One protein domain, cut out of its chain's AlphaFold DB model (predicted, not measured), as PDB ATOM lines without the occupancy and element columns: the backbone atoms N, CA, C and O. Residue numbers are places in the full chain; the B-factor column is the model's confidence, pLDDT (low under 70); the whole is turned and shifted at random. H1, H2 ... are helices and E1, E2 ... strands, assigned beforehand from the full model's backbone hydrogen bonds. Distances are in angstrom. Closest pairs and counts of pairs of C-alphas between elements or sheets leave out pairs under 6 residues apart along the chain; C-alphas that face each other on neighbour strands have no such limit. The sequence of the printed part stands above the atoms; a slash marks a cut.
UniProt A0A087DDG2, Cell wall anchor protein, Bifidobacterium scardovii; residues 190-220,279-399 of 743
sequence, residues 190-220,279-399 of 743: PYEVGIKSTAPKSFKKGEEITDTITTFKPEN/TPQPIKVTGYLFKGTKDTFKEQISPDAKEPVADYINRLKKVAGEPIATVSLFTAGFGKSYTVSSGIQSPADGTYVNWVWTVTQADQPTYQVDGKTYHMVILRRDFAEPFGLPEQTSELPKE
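What this domain is: This is residues 190 to 220 and 279 to 399 of the 743 residues of the protein "Cell wall anchor protein" of Bifidobacterium scardovii (UniProt A0A087DDG2). A strongly twisted, curled sheet of four strands, E4 E3 E6 E9, is covered on one face by the one named helix, H1, and on the other face stands partly face to face with a smaller sheet, E1 E2 E5. E4 and E5 come side by side, and the small hairpin of E7 and E8 lies away from this body at one end, its residues 368 to 373 sticking out. The printed part has 152 residues, with nine named strands and one named helix in the order E1 E2 E3 H1 E4 E5 E6 E7 E8 E9; the three sheets are antiparallel. The class is mostly strand, though under half of the residues are in named elements, 12 in the helix and 58 in strands. The whole is compact, with a radius of gyration of the C-alphas of 16.3 A, yet elongated, spanning 58 by 33 by 28 A.

How they stand to each other: Begin at E1, residues 194 to 196, which forms a hairpin with E2, residues 208 to 216; look for N 196 and O 214, 2.8 A apart, within hydrogen-bond range. E2 is the inner strand of its sheet, with E5, residues 336 to 345, as its other antiparallel neighbour; N 213 and O 338 are 2.9 A apart. This sheet is only just strongly twisted, its C-alphas lying up to 4.3 A off the best plane. Next find E3, residues 284 to 292, an inner strand of the larger sheet; E2 and E3 are near each other, with 7 pairs of C-alphas within 10 A. H1, residues 309 to 320, is on the larger sheet at a height of 9.3 A, over E3 and along the strands, at 1 degrees to E3 on the local plane; this makes two layers, a helix on one face of a sheet. The closest C-alphas of H1 and E3 are those of Ala 320 and Gly 292, 6.2 A apart. In H1, 6 of 8 O i to N i+4 pairs are within hydrogen-bond range. E4, residues 325 to 330, is an edge strand beside E3, with N 287 and O 327 2.8 A apart. E4 and E5 have 7 pairs of C-alphas within 8 A, the closest being those of Ala 325 and Ser 342, 5.9 A apart. E6, residues 351 to 359, is the other antiparallel neighbour of E3, with N 288 and O 356 2.9 A apart. The hairpin of E7, residues 366 to 369, and E8, residues 372 to 375, has N 374 and O 367 2.8 A apart; both strands are apart from each of the other named elements. E9, residues 393 to 396, is the edge strand beside E6, with N 396 and O 351 2.8 A apart.

Where its parts are: Find C-alpha 194 at (218.704, 282.304, 163.927), where E1 begins. E2 then runs 25.8 A from first to last C-alpha, and E3 26.4 A. H1 starts at C-alpha 309, (212.250, 274.688, 152.747), and covers 16.0 A. E4 is 17.2 A long, E5 25.6 A and E6 26.9 A, while E7 and E8 are 10.1 A each. E9, 9.9 A long, ends at C-alpha 396, (233.009, 259.304, 161.494).

The domain as a whole: The C-alphas farthest apart are those of Asp 370 and Glu 399, 59.8 A. Residues 221 to 278 are not printed, and C-alphas 220 and 279 are 21.9 A apart across this cut. The links E1 to E2, E3 to H1 and E8 to E9 are long; in the last, residues 383 to 384 pair antiparallel with residues 358 to 359 of E6. The mean pLDDT of the printed part is 71.0, and 66 residues are under 70, among them residues 361 to 382.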
ATOM      1  N   PRO A 190     206.832 290.195 163.745       37.12
ATOM      2  CA  PRO A 190     207.572 289.059 163.220       37.12
ATOM      3  C   PRO A 190     209.039 289.195 163.639       37.12
ATOM      4  O   PRO A 190     209.658 290.235 163.408       37.12
ATOM      5  N   TYR A 191     209.616 288.149 164.224       42.59
ATOM      6  CA  TYR A 191     211.058 288.086 164.441       42.59
ATOM      7  C   TYR A 191     211.744 287.424 163.239       42.59
ATOM      8  O   TYR A 191     211.166 286.599 162.523       42.59
ATOM      9  N   GLU A 192     213.012 287.760 163.031       47.75
ATOM     10  CA  GLU A 192     213.930 286.858 162.339       47.75
ATOM     11  C   GLU A 192     214.606 285.989 163.404       47.75
ATOM     12  O   GLU A 192     214.959 286.470 164.483       47.75
ATOM     13  N   VAL A 193     214.706 284.688 163.136       51.34
ATOM     14  CA  VAL A 193     215.174 283.687 164.098       51.34
ATOM     15  C   VAL A 193     216.390 282.996 163.514       51.34
ATOM     16  O   VAL A 193     216.317 282.426 162.429       51.34
ATOM     17  N   GLY A 194     217.500 283.056 164.242       57.06
ATOM     18  CA  GLY A 194     218.704 282.304 163.927       57.06
ATOM     19  C   GLY A 194     218.737 280.980 164.686       57.06
ATOM     20  O   GLY A 194     218.349 280.908 165.858       57.06
ATOM     21  N   ILE A 195     219.256 279.947 164.028       63.66
ATOM     22  CA  ILE A 195     219.841 278.783 164.694       63.66
ATOM     23  C   ILE A 195     221.362 278.919 164.600       63.66
ATOM     24  O   ILE A 195     221.899 279.424 163.615       63.66
ATOM     25  N   LYS A 196     222.044 278.533 165.677       68.56
ATOM     26  CA  LYS A 196     223.471 278.238 165.703       68.56
ATOM     27  C   LYS A 196     223.637 276.816 166.223       68.56
ATOM     28  O   LYS A 196     223.605 276.581 167.432       68.56
ATOM     29  N   SER A 197     223.722 275.887 165.289       70.75
ATOM     30  CA  SER A 197     224.065 274.474 165.453       70.75
ATOM     31  C   SER A 197     225.577 274.301 165.670       70.75
ATOM     32  O   SER A 197     226.362 275.216 165.396       70.75
ATOM     33  N   THR A 198     226.022 273.176 166.230       71.62
ATOM     34  CA  THR A 198     227.446 272.829 166.385       71.62
ATOM     35  C   THR A 198     227.565 271.320 166.593       71.62
ATOM     36  O   THR A 198     227.444 270.812 167.716       71.62
ATOM     37  N   ALA A 199     227.839 270.598 165.510       72.88
ATOM     38  CA  ALA A 199     228.013 269.155 165.551       72.88
ATOM     39  C   ALA A 199     229.355 268.756 166.217       72.88
ATOM     40  O   ALA A 199     230.387 269.401 165.997       72.88
ATOM     41  N   PRO A 200     229.409 267.661 167.003       69.38
ATOM     42  CA  PRO A 200     230.669 267.078 167.447       69.38
ATOM     43  C   PRO A 200     231.527 266.677 166.243       69.38
ATOM     44  O   PRO A 200     231.078 265.953 165.357       69.38
ATOM     45  N   LYS A 201     232.785 267.126 166.208       68.44
ATOM     46  CA  LYS A 201     233.668 266.960 165.037       68.44
ATOM     47  C   LYS A 201     233.981 265.495 164.701       68.44
ATOM     48  O   LYS A 201     234.277 265.188 163.548       68.44
ATOM     49  N   SER A 202     233.878 264.601 165.687       68.81
ATOM     50  CA  SER A 202     233.956 263.153 165.496       68.81
ATOM     51  C   SER A 202     233.164 262.375 166.547       68.81
ATOM     52  O   SER A 202     233.089 262.819 167.693       68.81
ATOM     53  N   PHE A 203     232.689 261.178 166.189       65.56
ATOM     54  CA  PHE A 203     232.060 260.219 167.111       65.56
ATOM     55  C   PHE A 203     232.806 258.875 167.128       65.56
ATOM     56  O   PHE A 203     233.464 258.495 166.157       65.56
ATOM     57  N   LYS A 204     232.663 258.117 168.217       68.19
ATOM     58  CA  LYS A 204     233.088 256.713 168.324       68.19
ATOM     59  C   LYS A 204     232.053 255.800 167.669       68.19
ATOM     60  O   LYS A 204     230.887 256.156 167.539       68.19
ATOM     61  N   LYS A 205     232.459 254.585 167.312       69.50
ATOM     62  CA  LYS A 205     231.583 253.519 166.796       69.50
ATOM     63  C   LYS A 205     230.509 253.112 167.814       69.50
ATOM     64  O   LYS A 205     230.839 252.811 168.958       69.50
ATOM     65  N   GLY A 206     229.251 253.050 167.378       71.00
ATOM     66  CA  GLY A 206     228.097 252.757 168.237       71.00
ATOM     67  C   GLY A 206     227.646 253.923 169.129       71.00
ATOM     68  O   GLY A 206     226.638 253.794 169.818       71.00
ATOM     69  N   GLU A 207     228.362 255.052 169.118       79.94
ATOM     70  CA  GLU A 207     227.922 256.305 169.737       79.94
ATOM     71  C   GLU A 207     226.785 256.910 168.899       79.94
ATOM     72  O   GLU A 207     226.731 256.734 167.678       79.94
ATOM     73  N   GLU A 208     225.845 257.586 169.553       84.38
ATOM     74  CA  GLU A 208     224.718 258.219 168.874       84.38
ATOM     75  C   GLU A 208     225.156 259.538 168.228       84.38
ATOM     76  O   GLU A 208     225.776 260.386 168.876       84.38
ATOM     77  N   ILE A 209     224.828 259.724 166.946       84.62
ATOM     78  CA  ILE A 209     225.139 260.969 166.236       84.62
ATOM     79  C   ILE A 209     224.266 262.081 166.825       84.62
ATOM     80  O   ILE A 209     223.036 261.969 166.843       84.62
ATOM     81  N   THR A 210     224.913 263.138 167.306       85.94
ATOM     82  CA  THR A 210     224.299 264.257 168.034       85.94
ATOM     83  C   THR A 210     224.675 265.615 167.429       85.94
ATOM     84  O   THR A 210     225.545 265.699 166.562       85.94
ATOM     85  N   ASP A 211     224.007 266.677 167.872       85.81
ATOM     86  CA  ASP A 211     224.309 268.095 167.603       85.81
ATOM     87  C   ASP A 211     224.012 268.911 168.876       85.81
ATOM     88  O   ASP A 211     223.318 268.418 169.767       85.81
ATOM     89  N   THR A 212     224.495 270.148 168.990       81.19
ATOM     90  CA  THR A 212     224.022 271.126 169.980       81.19
ATOM     91  C   THR A 212     223.545 272.401 169.292       81.19
ATOM     92  O   THR A 212     224.340 273.264 168.927       81.19
ATOM     93  N   ILE A 213     222.224 272.552 169.174       75.81
ATOM     94  CA  ILE A 213     221.597 273.725 168.556       75.81
ATOM     95  C   ILE A 213     221.293 274.810 169.582       75.81
ATOM     96  O   ILE A 213     220.853 274.514 170.689       75.81
ATOM     97  N   THR A 214     221.462 276.075 169.209       70.12
ATOM     98  CA  THR A 214     221.066 277.240 170.012       70.12
ATOM     99  C   THR A 214     220.187 278.163 169.177       70.12
ATOM    100  O   THR A 214     220.590 278.567 168.091       70.12
ATOM    101  N   THR A 215     218.997 278.517 169.667       64.00
ATOM    102  CA  THR A 215     218.129 279.502 168.986       64.00
ATOM    103  C   THR A 215     218.390 280.913 169.498       64.00
ATOM    104  O   THR A 215     218.589 281.112 170.698       64.00
ATOM    105  N   PHE A 216     218.370 281.909 168.613       55.72
ATOM    106  CA  PHE A 216     218.628 283.310 168.959       55.72
ATOM    107  C   PHE A 216     217.865 284.285 168.045       55.72
ATOM    108  O   PHE A 216     217.297 283.892 167.026       55.72
ATOM    109  N   LYS A 217     217.846 285.567 168.428       52.56
ATOM    110  CA  LYS A 217     217.444 286.686 167.563       52.56
ATOM    111  C   LYS A 217     218.725 287.335 167.014       52.56
ATOM    112  O   LYS A 217     219.619 287.564 167.828       52.56
ATOM    113  N   PRO A 218     218.860 287.608 165.704       45.38
ATOM    114  CA  PRO A 218     220.041 288.280 165.158       45.38
ATOM    115  C   PRO A 218     220.283 289.634 165.832       45.38
ATOM    116  O   PRO A 218     219.349 290.415 165.980       45.38
ATOM    117  N   GLU A 219     221.528 289.942 166.203       37.25
ATOM    118  CA  GLU A 219     221.850 291.124 167.026       37.25
ATOM    119  C   GLU A 219     221.602 292.469 166.311       37.25
ATOM    120  O   GLU A 219     221.451 293.496 166.964       37.25
ATOM    121  N   ASN A 220     221.401 292.451 164.987       35.44
ATOM    122  CA  ASN A 220     220.910 293.601 164.217       35.44
ATOM    123  C   ASN A 220     219.407 293.894 164.424       35.44
ATOM    124  O   ASN A 220     218.891 294.852 163.845       35.44
ATOM    125  N   THR A 279     206.275 285.515 177.535       36.09
ATOM    126  CA  THR A 279     206.516 284.080 177.698       36.09
ATOM    127  C   THR A 279     207.110 283.499 176.411       36.09
ATOM    128  O   THR A 279     206.420 283.473 175.386       36.09
ATOM    129  N   PRO A 280     208.362 282.999 176.426       46.91
ATOM    130  CA  PRO A 280     209.004 282.501 175.217       46.91
ATOM    131  C   PRO A 280     208.260 281.276 174.678       46.91
ATOM    132  O   PRO A 280     208.230 280.223 175.315       46.91
ATOM    133  N   GLN A 281     207.628 281.427 173.514       54.41
ATOM    134  CA  GLN A 281     206.825 280.360 172.924       54.41
ATOM    135  C   GLN A 281     207.709 279.261 172.323       54.41
ATOM    136  O   GLN A 281     208.803 279.555 171.829       54.41
ATOM    137  N   PRO A 282     207.252 277.998 172.354       61.28
ATOM    138  CA  PRO A 282     208.031 276.883 171.850       61.28
ATOM    139  C   PRO A 282     208.105 276.900 170.322       61.28
ATOM    140  O   PRO A 282     207.109 276.666 169.637       61.28
ATOM    141  N   ILE A 283     209.302 277.145 169.789       69.38
ATOM    142  CA  ILE A 283     209.573 277.106 168.348       69.38
ATOM    143  C   ILE A 283     209.887 275.661 167.970       69.38
ATOM    144  O   ILE A 283     210.799 275.056 168.542       69.38
ATOM    145  N   LYS A 284     209.154 275.105 166.997       77.94
ATOM    146  CA  LYS A 284     209.517 273.816 166.401       77.94
ATOM    147  C   LYS A 284     210.705 274.008 165.461       77.94
ATOM    148  O   LYS A 284     210.619 274.769 164.500       77.94
ATOM    149  N   VAL A 285     211.776 273.273 165.726       83.12
ATOM    150  CA  VAL A 285     212.990 273.187 164.909       83.12
ATOM    151  C   VAL A 285     213.100 271.768 164.351       83.12
ATOM    152  O   VAL A 285     212.831 270.809 165.077       83.12
ATOM    153  N   THR A 286     213.495 271.622 163.084       89.38
ATOM    154  CA  THR A 286     213.689 270.320 162.422       89.38
ATOM    155  C   THR A 286     215.100 270.214 161.849       89.38
ATOM    156  O   THR A 286     215.573 271.141 161.205       89.38
ATOM    157  N   GLY A 287     215.779 269.093 162.085       92.25
ATOM    158  CA  GLY A 287     217.122 268.806 161.585       92.25
ATOM    159  C   GLY A 287     217.134 267.585 160.679       92.25
ATOM    160  O   GLY A 287     216.585 266.541 161.035       92.25
ATOM    161  N   TYR A 288     217.788 267.712 159.529       94.31
ATOM    162  CA  TYR A 288     218.007 266.635 158.566       94.31
ATOM    163  C   TYR A 288     219.479 266.223 158.597       94.31
ATOM    164  O   TYR A 288     220.357 267.057 158.383       94.31
ATOM    165  N   LEU A 289     219.750 264.943 158.854       92.75
ATOM    166  CA  LEU A 289     221.106 264.394 158.889       92.75
ATOM    167  C   LEU A 289     221.414 263.701 157.560       92.75
ATOM    168  O   LEU A 289     220.852 262.643 157.272       92.75
ATOM    169  N   PHE A 290     222.318 264.255 156.759       91.56
ATOM    170  CA  PHE A 290     222.762 263.652 155.499       91.56
ATOM    171  C   PHE A 290     224.050 262.835 155.700       91.56
ATOM    172  O   PHE A 290     224.922 263.243 156.463       91.56
ATOM    173  N   LYS A 291     224.191 261.699 154.999       87.00
ATOM    174  CA  LYS A 291     225.428 260.886 154.922       87.00
ATOM    175  C   LYS A 291     226.083 261.096 153.557       87.00
ATOM    176  O   LYS A 291     225.386 261.112 152.550       87.00
ATOM    177  N   GLY A 292     227.409 261.206 153.507       79.38
ATOM    178  CA  GLY A 292     228.127 261.469 152.257       79.38
ATOM    179  C   GLY A 292     229.603 261.074 152.264       79.38
ATOM    180  O   GLY A 292     230.131 260.486 153.216       79.38
ATOM    181  N   THR A 293     230.279 261.395 151.161       73.25
ATOM    182  CA  THR A 293     231.744 261.377 151.065       73.25
ATOM    183  C   THR A 293     232.298 262.756 151.429       73.25
ATOM    184  O   THR A 293     231.545 263.707 151.631       73.25
ATOM    185  N   LYS A 294     233.629 262.899 151.463       64.19
ATOM    186  CA  LYS A 294     234.248 264.221 151.596       64.19
ATOM    187  C   LYS A 294     233.797 265.171 150.485       64.19
ATOM    188  O   LYS A 294     233.555 266.342 150.747       64.19
ATOM    189  N   ASP A 295     233.699 264.671 149.255       66.94
ATOM    190  CA  ASP A 295     233.331 265.476 148.091       66.94
ATOM    191  C   ASP A 295     231.876 265.957 148.161       66.94
ATOM    192  O   ASP A 295     231.601 267.082 147.763       66.94
ATOM    193  N   THR A 296     230.977 265.161 148.757       73.38
ATOM    194  CA  THR A 296     229.576 265.543 149.009       73.38
ATOM    195  C   THR A 296     229.447 266.828 149.835       73.38
ATOM    196  O   THR A 296     228.487 267.562 149.640       73.38
ATOM    197  N   PHE A 297     230.405 267.119 150.722       74.44
ATOM    198  CA  PHE A 297     230.375 268.272 151.635       74.44
ATOM    199  C   PHE A 297     231.488 269.302 151.356       74.44
ATOM    200  O   PHE A 297     231.829 270.098 152.226       74.44
ATOM    201  N   LYS A 298     232.090 269.293 150.154       67.50
ATOM    202  CA  LYS A 298     233.074 270.317 149.739       67.50
ATOM    203  C   LYS A 298     232.442 271.632 149.292       67.50
ATOM    204  O   LYS A 298     233.102 272.666 149.362       67.50
ATOM    205  N   GLU A 299     231.221 271.579 148.772       68.75
ATOM    206  CA  GLU A 299     230.515 272.730 148.214       68.75
ATOM    207  C   GLU A 299     229.377 273.121 149.157       68.75
ATOM    208  O   GLU A 299     228.487 272.317 149.435       68.75
ATOM    209  N   GLN A 300     229.415 274.355 149.662       78.88
ATOM    210  CA  GLN A 300     228.363 274.880 150.527       78.88
ATOM    211  C   GLN A 300     227.142 275.251 149.679       78.88
ATOM    212  O   GLN A 300     227.186 276.193 148.885       78.88
ATOM    213  N   ILE A 301     226.035 274.531 149.861       83.06
ATOM    214  CA  ILE A 301     224.790 274.768 149.123       83.06
ATOM    215  C   ILE A 301     223.852 275.563 150.027       83.06
ATOM    216  O   ILE A 301     223.393 275.054 151.042       83.06
ATOM    217  N   SER A 302     223.564 276.813 149.664       82.38
ATOM    218  CA  SER A 302     222.612 277.666 150.393       82.38
ATOM    219  C   SER A 302     221.201 277.579 149.789       82.38
ATOM    220  O   SER A 302     221.083 277.283 148.591       82.38
ATOM    221  N   PRO A 303     220.134 277.840 150.569       76.94
ATOM    222  CA  PRO A 303     218.785 278.030 150.034       76.94
ATOM    223  C   PRO A 303     218.701 279.323 149.209       76.94
ATOM    224  O   PRO A 303     219.321 280.330 149.567       76.94
ATOM    225  N   ASP A 304     217.925 279.322 148.123       76.00
ATOM    226  CA  ASP A 304     217.722 280.541 147.328       76.00
ATOM    227  C   ASP A 304     216.760 281.512 148.041       76.00
ATOM    228  O   ASP A 304     215.901 281.115 148.825       76.00
ATOM    229  N   ALA A 305     216.860 282.815 147.747       54.28
ATOM    230  CA  ALA A 305     216.250 283.894 148.544       54.28
ATOM    231  C   ALA A 305     214.706 283.865 148.711       54.28
ATOM    232  O   ALA A 305     214.171 284.659 149.490       54.28
ATOM    233  N   LYS A 306     213.998 282.988 147.984       66.38
ATOM    234  CA  LYS A 306     212.551 282.713 148.096       66.38
ATOM    235  C   LYS A 306     212.206 281.217 147.933       66.38
ATOM    236  O   LYS A 306     211.076 280.891 147.581       66.38
ATOM    237  N   GLU A 307     213.167 280.312 148.116       75.50
ATOM    238  CA  GLU A 307     212.949 278.865 147.986       75.50
ATOM    239  C   GLU A 307     212.201 278.317 149.217       75.50
ATOM    240  O   GLU A 307     212.658 278.532 150.342       75.50
ATOM    241  N   PRO A 308     211.071 277.602 149.052       80.44
ATOM    242  CA  PRO A 308     210.429 276.902 150.161       80.44
ATOM    243  C   PRO A 308     211.365 275.844 150.754       80.44
ATOM    244  O   PRO A 308     212.036 275.123 150.014       80.44
ATOM    245  N   VAL A 309     211.359 275.664 152.079       83.12
ATOM    246  CA  VAL A 309     212.250 274.688 152.747       83.12
ATOM    247  C   VAL A 309     212.067 273.269 152.204       83.12
ATOM    248  O   VAL A 309     213.042 272.532 152.062       83.12
ATOM    249  N   ALA A 310     210.843 272.890 151.829       87.62
ATOM    250  CA  ALA A 310     210.576 271.605 151.190       87.62
ATOM    251  C   ALA A 310     211.329 271.435 149.855       87.62
ATOM    252  O   ALA A 310     211.876 270.362 149.598       87.62
ATOM    253  N   ASP A 311     211.405 272.481 149.030       90.50
ATOM    254  CA  ASP A 311     212.094 272.443 147.737       90.50
ATOM    255  C   ASP A 311     213.615 272.468 147.901       90.50
ATOM    256  O   ASP A 311     214.300 271.681 147.245       90.50
ATOM    257  N   TYR A 312     214.127 273.245 148.862       92.38
ATOM    258  CA  TYR A 312     215.538 273.223 149.257       92.38
ATOM    259  C   TYR A 312     215.977 271.825 149.719       92.38
ATOM    260  O   TYR A 312     216.931 271.260 149.184       92.38
ATOM    261  N   ILE A 313     215.234 271.190 150.633       93.88
ATOM    262  CA  ILE A 313     215.521 269.813 151.065       93.88
ATOM    263  C   ILE A 313     215.388 268.822 149.890       93.88
ATOM    264  O   ILE A 313     216.230 267.936 149.738       93.88
ATOM    265  N   ASN A 314     214.412 268.995 148.990       94.94
ATOM    266  CA  ASN A 314     214.298 268.204 147.755       94.94
ATOM    267  C   ASN A 314     215.435 268.461 146.744       94.94
ATOM    268  O   ASN A 314     215.692 267.612 145.884       94.94
ATOM    269  N   ARG A 315     216.119 269.609 146.813       94.00
ATOM    270  CA  ARG A 315     217.327 269.928 146.039       94.00
ATOM    271  C   ARG A 315     218.549 269.245 146.653       94.00
ATOM    272  O   ARG A 315     219.245 268.538 145.926       94.00
ATOM    273  N   LEU A 316     218.732 269.322 147.973       94.06
ATOM    274  CA  LEU A 316     219.790 268.595 148.694       94.06
ATOM    275  C   LEU A 316     219.695 267.076 148.497       94.06
ATOM    276  O   LEU A 316     220.701 266.430 148.209       94.06
ATOM    277  N   LYS A 317     218.483 266.507 148.533       94.44
ATOM    278  CA  LYS A 317     218.240 265.074 148.285       94.44
ATOM    279  C   LYS A 317     218.751 264.565 146.933       94.44
ATOM    280  O   LYS A 317     219.085 263.389 146.809       94.44
ATOM    281  N   LYS A 318     218.848 265.432 145.918       91.06
ATOM    282  CA  LYS A 318     219.393 265.088 144.589       91.06
ATOM    283  C   LYS A 318     220.928 265.083 144.556       91.06
ATOM    284  O   LYS A 318     221.496 264.526 143.623       91.06
ATOM    285  N   VAL A 319     221.578 265.698 145.548       86.69
ATOM    286  CA  VAL A 319     223.042 265.822 145.669       86.69
ATOM    287  C   VAL A 319     223.601 264.824 146.689       86.69
ATOM    288  O   VAL A 319     224.568 264.124 146.400       86.69
ATOM    289  N   ALA A 320     222.976 264.734 147.866       85.88
ATOM    290  CA  ALA A 320     223.433 263.928 149.001       85.88
ATOM    291  C   ALA A 320     222.635 262.627 149.219       85.88
ATOM    292  O   ALA A 320     223.025 261.798 150.036       85.88
ATOM    293  N   GLY A 321     221.526 262.431 148.497       89.25
ATOM    294  CA  GLY A 321     220.572 261.350 148.754       89.25
ATOM    295  C   GLY A 321     219.580 261.677 149.877       89.25
ATOM    296  O   GLY A 321     219.550 262.782 150.415       89.25
ATOM    297  N   GLU A 322     218.732 260.708 150.222       93.88
ATOM    298  CA  GLU A 322     217.794 260.837 151.345       93.88
ATOM    299  C   GLU A 322     218.545 260.991 152.687       93.88
ATOM    300  O   GLU A 322     219.544 260.296 152.905       93.88
ATOM    301  N   PRO A 323     218.086 261.868 153.602       93.44
ATOM    302  CA  PRO A 323     218.703 262.017 154.914       93.44
ATOM    303  C   PRO A 323     218.547 260.727 155.735       93.44
ATOM    304  O   PRO A 323     217.480 260.116 155.776       93.44
ATOM    305  N   ILE A 324     219.622 260.320 156.413       91.06
ATOM    306  CA  ILE A 324     219.683 259.094 157.222       91.06
ATOM    307  C   ILE A 324     218.972 259.225 158.575       91.06
ATOM    308  O   ILE A 324     218.641 258.214 159.188       91.06
ATOM    309  N   ALA A 325     218.721 260.455 159.028       92.81
ATOM    310  CA  ALA A 325     217.843 260.759 160.152       92.81
ATOM    311  C   ALA A 325     217.086 262.067 159.903       92.81
ATOM    312  O   ALA A 325     217.525 262.940 159.150       92.81
ATOM    313  N   THR A 326     215.948 262.232 160.568       94.94
ATOM    314  CA  THR A 326     215.248 263.516 160.666       94.94
ATOM    315  C   THR A 326     214.679 263.633 162.069       94.94
ATOM    316  O   THR A 326     213.984 262.729 162.529       94.94
ATOM    317  N   VAL A 327     214.993 264.731 162.752       91.88
ATOM    318  CA  VAL A 327     214.592 264.977 164.142       91.88
ATOM    319  C   VAL A 327     213.846 266.300 164.205       91.88
ATOM    320  O   VAL A 327     214.250 267.259 163.556       91.88
ATOM    321  N   SER A 328     212.792 266.380 165.013       88.81
ATOM    322  CA  SER A 328     212.156 267.652 165.360       88.81
ATOM    323  C   SER A 328     212.080 267.804 166.872       88.81
ATOM    324  O   SER A 328     211.785 266.840 167.578       88.81
ATOM    325  N   LEU A 329     212.288 269.023 167.362       83.50
ATOM    326  CA  LEU A 329     212.119 269.374 168.770       83.50
ATOM    327  C   LEU A 329     211.427 270.727 168.917       83.50
ATOM    328  O   LEU A 329     211.480 271.566 168.021       83.50
ATOM    329  N   PHE A 330     210.805 270.936 170.072       77.75
ATOM    330  CA  PHE A 330     210.267 272.227 170.479       77.75
ATOM    331  C   PHE A 330     211.239 272.865 171.471       77.75
ATOM    332  O   PHE A 330     211.545 272.267 172.504       77.75
ATOM    333  N   THR A 331     211.742 274.060 171.164       69.44
ATOM    334  CA  THR A 331     212.557 274.823 172.120       69.44
ATOM    335  C   THR A 331     211.681 275.392 173.240       69.44
ATOM    336  O   THR A 331     210.456 275.363 173.171       69.44
ATOM    337  N   ALA A 332     212.300 275.938 174.283       60.38
ATOM    338  CA  ALA A 332     211.637 276.686 175.355       60.38
ATOM    339  C   ALA A 332     211.927 278.196 175.232       60.38
ATOM    340  O   ALA A 332     212.101 278.889 176.236       60.38
ATOM    341  N   GLY A 333     212.052 278.683 173.990       56.66
ATOM    342  CA  GLY A 333     212.397 280.065 173.664       56.66
ATOM    343  C   GLY A 333     213.839 280.299 173.209       56.66
ATOM    344  O   GLY A 333     214.649 279.378 173.114       56.66
ATOM    345  N   PHE A 334     214.134 281.574 172.944       59.59
ATOM    346  CA  PHE A 334     215.436 282.076 172.496       59.59
ATOM    347  C   PHE A 334     216.508 282.047 173.598       59.59
ATOM    348  O   PHE A 334     216.207 282.081 174.792       59.59
ATOM    349  N   GLY A 335     217.779 282.046 173.190       60.56
ATOM    350  CA  GLY A 335     218.931 282.044 174.094       60.56
ATOM    351  C   GLY A 335     219.094 280.723 174.850       60.56
ATOM    352  O   GLY A 335     219.618 280.714 175.967       60.56
ATOM    353  N   LYS A 336     218.587 279.619 174.287       64.12
ATOM    354  CA  LYS A 336     218.631 278.273 174.872       64.12
ATOM    355  C   LYS A 336     219.283 277.288 173.911       64.12
ATOM    356  O   LYS A 336     218.964 277.280 172.720       64.12
ATOM    357  N   SER A 337     220.169 276.465 174.468       78.19
ATOM    358  CA  SER A 337     220.894 275.409 173.766       78.19
ATOM    359  C   SER A 337     220.289 274.037 174.065       78.19
ATOM    360  O   SER A 337     219.898 273.765 175.201       78.19
ATOM    361  N   TYR A 338     220.242 273.173 173.054       77.25
ATOM    362  CA  TYR A 338     219.662 271.834 173.104       77.25
ATOM    363  C   TYR A 338     220.609 270.842 172.442       77.25
ATOM    364  O   TYR A 338     220.900 270.974 171.254       77.25
ATOM    365  N   THR A 339     221.057 269.832 173.186       85.62
ATOM    366  CA  THR A 339     221.709 268.667 172.581       85.62
ATOM    367  C   THR A 339     220.641 267.777 171.955       85.62
ATOM    368  O   THR A 339     219.662 267.429 172.618       85.62
ATOM    369  N   VAL A 340     220.811 267.432 170.681       86.44
ATOM    370  CA  VAL A 340     219.826 266.688 169.889       86.44
ATOM    371  C   VAL A 340     220.418 265.362 169.443       86.44
ATOM    372  O   VAL A 340     221.497 265.341 168.862       86.44
ATOM    373  N   SER A 341     219.700 264.269 169.694       88.81
ATOM    374  CA  SER A 341     220.058 262.912 169.273       88.81
ATOM    375  C   SER A 341     219.356 262.527 167.974       88.81
ATOM    376  O   SER A 341     218.152 262.731 167.833       88.81
ATOM    377  N   SER A 342     220.094 261.923 167.041       86.19
ATOM    378  CA  SER A 342     219.559 261.436 165.759       86.19
ATOM    379  C   SER A 342     218.738 260.142 165.841       86.19
ATOM    380  O   SER A 342     218.050 259.812 164.877       86.19
ATOM    381  N   GLY A 343     218.852 259.364 166.926       85.25
ATOM    382  CA  GLY A 343     218.395 257.971 166.965       85.25
ATOM    383  C   GLY A 343     219.276 257.000 166.162       85.25
ATOM    384  O   GLY A 343     219.021 255.796 166.168       85.25
ATOM    385  N   ILE A 344     220.311 257.497 165.469       84.12
ATOM    386  CA  ILE A 344     221.220 256.706 164.639       84.12
ATOM    387  C   ILE A 344     222.558 256.538 165.357       84.12
ATOM    388  O   ILE A 344     223.280 257.497 165.635       84.12
ATOM    389  N   GLN A 345     222.913 255.279 165.612       82.50
ATOM    390  CA  GLN A 345     224.264 254.908 166.018       82.50
ATOM    391  C   GLN A 345     225.215 254.977 164.824       82.50
ATOM    392  O   GLN A 345     224.873 254.581 163.707       82.50
ATOM    393  N   SER A 346     226.434 255.444 165.073       71.50
ATOM    394  CA  SER A 346     227.477 255.532 164.058       71.50
ATOM    395  C   SER A 346     227.824 254.155 163.447       71.50
ATOM    396  O   SER A 346     228.151 253.210 164.178       71.50
ATOM    397  N   PRO A 347     227.779 254.007 162.106       65.12
ATOM    398  CA  PRO A 347     228.185 252.775 161.432       65.12
ATOM    399  C   PRO A 347     229.679 252.462 161.607       65.12
ATOM    400  O   PRO A 347     230.504 253.336 161.868       65.12
ATOM    401  N   ALA A 348     230.035 251.183 161.442       54.38
ATOM    402  CA  ALA A 348     231.417 250.710 161.572       54.38
ATOM    403  C   ALA A 348     232.296 251.042 160.345       54.38
ATOM    404  O   ALA A 348     233.521 251.099 160.461       54.38
ATOM    405  N   ASP A 349     231.682 251.264 159.179       54.25
ATOM    406  CA  ASP A 349     232.288 251.876 157.999       54.25
ATOM    407  C   ASP A 349     232.260 253.410 158.123       54.25
ATOM    408  O   ASP A 349     231.206 254.042 158.047       54.25
ATOM    409  N   GLY A 350     233.438 254.010 158.334       58.59
ATOM    410  CA  GLY A 350     233.577 255.461 158.486       58.59
ATOM    411  C   GLY A 350     233.120 256.247 157.254       58.59
ATOM    412  O   GLY A 350     233.245 255.795 156.114       58.59
ATOM    413  N   THR A 351     232.563 257.429 157.497       70.31
ATOM    414  CA  THR A 351     231.833 258.248 156.519       70.31
ATOM    415  C   THR A 351     231.744 259.692 157.024       70.31
ATOM    416  O   THR A 351     232.140 259.968 158.153       70.31
ATOM    417  N   TYR A 352     231.223 260.617 156.222       78.44
ATOM    418  CA  TYR A 352     230.956 261.989 156.652       78.44
ATOM    419  C   TYR A 352     229.457 262.171 156.851       78.44
ATOM    420  O   TYR A 352     228.660 261.597 156.100       78.44
ATOM    421  N   VAL A 353     229.077 262.976 157.840       85.50
ATOM    422  CA  VAL A 353     227.688 263.391 158.037       85.50
ATOM    423  C   VAL A 353     227.592 264.902 158.206       85.50
ATOM    424  O   VAL A 353     228.500 265.524 158.755       85.50
ATOM    425  N   ASN A 354     226.496 265.482 157.724       88.88
ATOM    426  CA  ASN A 354     226.206 266.909 157.836       88.88
ATOM    427  C   ASN A 354     224.771 267.107 158.331       88.88
ATOM    428  O   ASN A 354     223.845 266.497 157.787       88.88
ATOM    429  N   TRP A 355     224.594 267.946 159.351       91.00
ATOM    430  CA  TRP A 355     223.274 268.405 159.777       91.00
ATOM    431  C   TRP A 355     222.851 269.648 158.988       91.00
ATOM    432  O   TRP A 355     223.649 270.556 158.762       91.00
ATOM    433  N   VAL A 356     221.572 269.698 158.613       92.19
ATOM    434  CA  VAL A 356     220.902 270.890 158.075       92.19
ATOM    435  C   VAL A 356     219.683 271.183 158.935       92.19
ATOM    436  O   VAL A 356     218.732 270.394 158.945       92.19
ATOM    437  N   TRP A 357     219.702 272.307 159.650       88.81
ATOM    438  CA  TRP A 357     218.602 272.726 160.518       88.81
ATOM    439  C   TRP A 357     217.663 273.711 159.828       88.81
ATOM    440  O   TRP A 357     218.085 274.574 159.056       88.81
ATOM    441  N   THR A 358     216.368 273.573 160.104       85.88
ATOM    442  CA  THR A 358     215.297 274.362 159.497       85.88
ATOM    443  C   THR A 358     214.224 274.751 160.514       85.88
ATOM    444  O   THR A 358     214.002 274.081 161.530       85.88
ATOM    445  N   VAL A 359     213.531 275.851 160.218       77.00
ATOM    446  CA  VAL A 359     212.349 276.329 160.939       77.00
ATOM    447  C   VAL A 359     211.329 276.776 159.897       77.00
ATOM    448  O   VAL A 359     211.617 277.686 159.121       77.00
ATOM    449  N   THR A 360     210.150 276.151 159.861       75.06
ATOM    450  CA  THR A 360     209.081 276.545 158.925       75.06
ATOM    451  C   THR A 360     208.011 277.380 159.623       75.06
ATOM    452  O   THR A 360     207.744 277.191 160.813       75.06
ATOM    453  N   GLN A 361     207.366 278.287 158.891       66.19
ATOM    454  CA  GLN A 361     206.229 279.073 159.381       66.19
ATOM    455  C   GLN A 361     205.003 278.188 159.671       66.19
ATOM    456  O   GLN A 361     204.276 278.432 160.635       66.19
ATOM    457  N   ALA A 362     204.794 277.136 158.873       68.31
ATOM    458  CA  ALA A 362     203.675 276.203 159.020       68.31
ATOM    459  C   ALA A 362     203.742 275.369 160.316       68.31
ATOM    460  O   ALA A 362     202.705 274.974 160.844       68.31
ATOM    461  N   ASP A 363     204.949 275.133 160.837       69.88
ATOM    462  CA  ASP A 363     205.211 274.353 162.051       69.88
ATOM    463  C   ASP A 363     205.054 275.135 163.372       69.88
ATOM    464  O   ASP A 363     205.210 274.554 164.451       69.88
ATOM    465  N   GLN A 364     204.783 276.443 163.317       63.81
ATOM    466  CA  GLN A 364     204.717 277.296 164.510       63.81
ATOM    467  C   GLN A 364     203.369 277.198 165.243       63.81
ATOM    468  O   GLN A 364     202.337 276.958 164.609       63.81
ATOM    469  N   PRO A 365     203.346 277.394 166.580       55.69
ATOM    470  CA  PRO A 365     202.137 277.229 167.381       55.69
ATOM    471  C   PRO A 365     200.975 278.105 166.898       55.69
ATOM    472  O   PRO A 365     201.097 279.319 166.710       55.69
ATOM    473  N   THR A 366     199.814 277.469 166.744       53.75
ATOM    474  CA  THR A 366     198.546 278.132 166.439       53.75
ATOM    475  C   THR A 366     197.696 278.300 167.690       53.75
ATOM    476  O   THR A 366     197.599 277.373 168.496       53.75
ATOM    477  N   TYR A 367     196.994 279.424 167.806       46.47
ATOM    478  CA  TYR A 367     195.965 279.649 168.819       46.47
ATOM    479  C   TYR A 367     194.571 279.712 168.179       46.47
ATOM    480  O   TYR A 367     194.430 279.940 166.978       46.47
ATOM    481  N   GLN A 368     193.535 279.460 168.977       42.09
ATOM    482  CA  GLN A 368     192.137 279.474 168.538       42.09
ATOM    483  C   GLN A 368     191.430 280.701 169.115       42.09
ATOM    484  O   GLN A 368     191.487 280.918 170.325       42.09
ATOM    485  N   VAL A 369     190.731 281.465 168.273       36.47
ATOM    486  CA  VAL A 369     189.782 282.507 168.710       36.47
ATOM    487  C   VAL A 369     188.493 282.330 167.919       36.47
ATOM    488  O   VAL A 369     188.529 282.244 166.693       36.47
ATOM    489  N   ASP A 370     187.366 282.214 168.620       34.09
ATOM    490  CA  ASP A 370     186.015 282.070 168.052       34.09
ATOM    491  C   ASP A 370     185.878 280.987 166.961       34.09
ATOM    492  O   ASP A 370     185.128 281.120 165.996       34.09
ATOM    493  N   GLY A 371     186.620 279.884 167.118       37.69
ATOM    494  CA  GLY A 371     186.626 278.750 166.187       37.69
ATOM    495  C   GLY A 371     187.472 278.945 164.923       37.69
ATOM    496  O   GLY A 371     187.452 278.075 164.052       37.69
ATOM    497  N   LYS A 372     188.221 280.051 164.812       35.59
ATOM    498  CA  LYS A 372     189.254 280.257 163.788       35.59
ATOM    499  C   LYS A 372     190.653 279.981 164.351       35.59
ATOM    500  O   LYS A 372     191.000 280.435 165.444       35.59
ATOM    501  N   THR A 373     191.467 279.295 163.551       41.22
ATOM    502  CA  THR A 373     192.897 279.060 163.792       41.22
ATOM    503  C   THR A 373     193.715 280.283 163.377       41.22
ATOM    504  O   THR A 373     193.609 280.727 162.236       41.22
ATOM    505  N   TYR A 374     194.586 280.770 164.257       40.19
ATOM    506  CA  TYR A 374     195.548 281.836 163.974       40.19
ATOM    507  C   TYR A 374     196.966 281.319 164.215       40.19
ATOM    508  O   TYR A 374     197.251 280.758 165.273       40.19
ATOM    509  N   HIS A 375     197.868 281.511 163.253       43.12
ATOM    510  CA  HIS A 375     199.292 281.222 163.441       43.12
ATOM    511  C   HIS A 375     199.949 282.362 164.219       43.12
ATOM    512  O   HIS A 375     199.762 283.531 163.881       43.12
ATOM    513  N   MET A 376     200.759 282.043 165.231       43.56
ATOM    514  CA  MET A 376     201.644 283.051 165.809       43.56
ATOM    515  C   MET A 376     202.725 283.421 164.792       43.56
ATOM    516  O   MET A 376     203.559 282.588 164.435       43.56
ATOM    517  N   VAL A 377     202.739 284.680 164.347       42.03
ATOM    518  CA  VAL A 377     203.748 285.207 163.415       42.03
ATOM    519  C   VAL A 377     205.062 285.469 164.163       42.03
ATOM    520  O   VAL A 377     205.479 286.601 164.361       42.03
ATOM    521  N   ILE A 378     205.703 284.394 164.628       46.94
ATOM    522  CA  ILE A 378     207.029 284.432 165.269       46.94
ATOM    523  C   ILE A 378     208.120 284.660 164.212       46.94
ATOM    524  O   ILE A 378     209.158 285.233 164.523       46.94
ATOM    525  N   LEU A 379     207.873 284.236 162.969       50.41
ATOM    526  CA  LEU A 379     208.824 284.230 161.860       50.41
ATOM    527  C   LEU A 379     208.383 285.177 160.741       50.41
ATOM    528  O   LEU A 379     207.223 285.165 160.338       50.41
ATOM    529  N   ARG A 380     209.335 285.933 160.184       49.50
ATOM    530  CA  ARG A 380     209.147 286.738 158.961       49.50
ATOM    531  C   ARG A 380     209.096 285.897 157.672       49.50
ATOM    532  O   ARG A 380     208.545 286.343 156.670       49.50
ATOM    533  N   ARG A 381     209.736 284.724 157.686       55.78
ATOM    534  CA  ARG A 381     209.830 283.726 156.605       55.78
ATOM    535  C   ARG A 381     210.357 282.409 157.179       55.78
ATOM    536  O   ARG A 381     210.883 282.404 158.292       55.78
ATOM    537  N   ASP A 382     210.276 281.333 156.404       69.81
ATOM    538  CA  ASP A 382     211.023 280.101 156.676       69.81
ATOM    539  C   ASP A 382     212.542 280.366 156.806       69.81
ATOM    540  O   ASP A 382     213.098 281.265 156.166       69.81
ATOM    541  N   PHE A 383     213.216 279.535 157.603       74.31
ATOM    542  CA  PHE A 383     214.667 279.515 157.788       74.31
ATOM    543  C   PHE A 383     215.228 278.119 157.483       74.31
ATOM    544  O   PHE A 383     214.650 277.106 157.886       74.31
ATOM    545  N   ALA A 384     216.386 278.067 156.826       80.62
ATOM    546  CA  ALA A 384     217.190 276.860 156.675       80.62
ATOM    547  C   ALA A 384     218.682 277.205 156.632       80.62
ATOM    548  O   ALA A 384     219.079 278.191 156.008       80.62
ATOM    549  N   GLU A 385     219.507 276.380 157.270       80.75
ATOM    550  CA  GLU A 385     220.961 276.515 157.228       80.75
ATOM    551  C   GLU A 385     221.534 276.023 155.883       80.75
ATOM    552  O   GLU A 385     221.006 275.072 155.289       80.75
ATOM    553  N   PRO A 386     222.623 276.635 155.382       83.50
ATOM    554  CA  PRO A 386     223.388 276.089 154.269       83.50
ATOM    555  C   PRO A 386     223.906 274.675 154.553       83.50
ATOM    556  O   PRO A 386     224.475 274.389 155.604       83.50
ATOM    557  N   PHE A 387     223.751 273.794 153.577       86.50
ATOM    558  CA  PHE A 387     224.313 272.450 153.580       86.50
ATOM    559  C   PHE A 387     225.829 272.494 153.368       86.50
ATOM    560  O   PHE A 387     226.326 273.315 152.595       86.50
ATOM    561  N   GLY A 388     226.562 271.591 154.025       78.25
ATOM    562  CA  GLY A 388     228.023 271.500 153.916       78.25
ATOM    563  C   GLY A 388     228.804 272.500 154.779       78.25
ATOM    564  O   GLY A 388     230.010 272.642 154.588       78.25
ATOM    565  N   LEU A 389     228.160 273.185 155.735       79.19
ATOM    566  CA  LEU A 389     228.859 274.026 156.715       79.19
ATOM    567  C   LEU A 389     229.917 273.216 157.503       79.19
ATOM    568  O   LEU A 389     229.576 272.149 158.035       79.19
ATOM    569  N   PRO A 390     231.172 273.693 157.636       70.81
ATOM    570  CA  PRO A 390     232.228 272.996 158.380       70.81
ATOM    571  C   PRO A 390     231.866 272.684 159.836       70.81
ATOM    572  O   PRO A 390     232.179 271.602 160.330       70.81
ATOM    573  N   GLU A 391     231.175 273.603 160.509       72.81
ATOM    574  CA  GLU A 391     230.696 273.488 161.890       72.81
ATOM    575  C   GLU A 391     229.569 272.459 162.084       72.81
ATOM    576  O   GLU A 391     229.383 271.981 163.203       72.81
ATOM    577  N   GLN A 392     228.874 272.069 161.007       76.19
ATOM    578  CA  GLN A 392     227.850 271.012 161.021       76.19
ATOM    579  C   GLN A 392     228.326 269.705 160.384       76.19
ATOM    580  O   GLN A 392     227.539 268.770 160.240       76.19
ATOM    581  N   THR A 393     229.596 269.632 159.974       78.44
ATOM    582  CA  THR A 393     230.169 268.477 159.277       78.44
ATOM    583  C   THR A 393     231.057 267.662 160.211       78.44
ATOM    584  O   THR A 393     232.200 268.026 160.496       78.44
ATOM    585  N   SER A 394     230.539 266.516 160.646       75.50
ATOM    586  CA  SER A 394     231.269 265.537 161.451       75.50
ATOM    587  C   SER A 394     231.931 264.485 160.562       75.50
ATOM    588  O   SER A 394     231.301 263.934 159.652       75.50
ATOM    589  N   GLU A 395     233.175 264.115 160.871       71.31
ATOM    590  CA  GLU A 395     233.726 262.846 160.388       71.31
ATOM    591  C   GLU A 395     233.282 261.719 161.329       71.31
ATOM    592  O   GLU A 395     233.314 261.850 162.552       71.31
ATOM    593  N   LEU A 396     232.904 260.569 160.780       62.09
ATOM    594  CA  LEU A 396     233.009 259.304 161.494       62.09
ATOM    595  C   LEU A 396     234.373 258.702 161.164       62.09
ATOM    596  O   LEU A 396     234.484 258.009 160.144       62.09
ATOM    597  N   PRO A 397     235.420 258.962 161.978       53.78
ATOM    598  CA  PRO A 397     236.723 258.374 161.748       53.78
ATOM    599  C   PRO A 397     236.586 256.862 161.901       53.78
ATOM    600  O   PRO A 397     236.457 256.332 163.006       53.78
ATOM    601  N   LYS A 398     236.633 256.166 160.760       52.53
ATOM    602  CA  LYS A 398     236.871 254.722 160.661       52.53
ATOM    603  C   LYS A 398     237.985 254.377 161.652       52.53
ATOM    604  O   LYS A 398     239.101 254.838 161.424       52.53
ATOM    605  N   GLU A 399     237.648 253.650 162.730       53.19
ATOM    606  CA  GLU A 399     238.435 253.522 163.979       53.19
ATOM    607  C   GLU A 399     239.935 253.771 163.754       53.19
ATOM    608  O   GLU A 399     240.615 252.841 163.322       53.19
TER     609      GLU A 399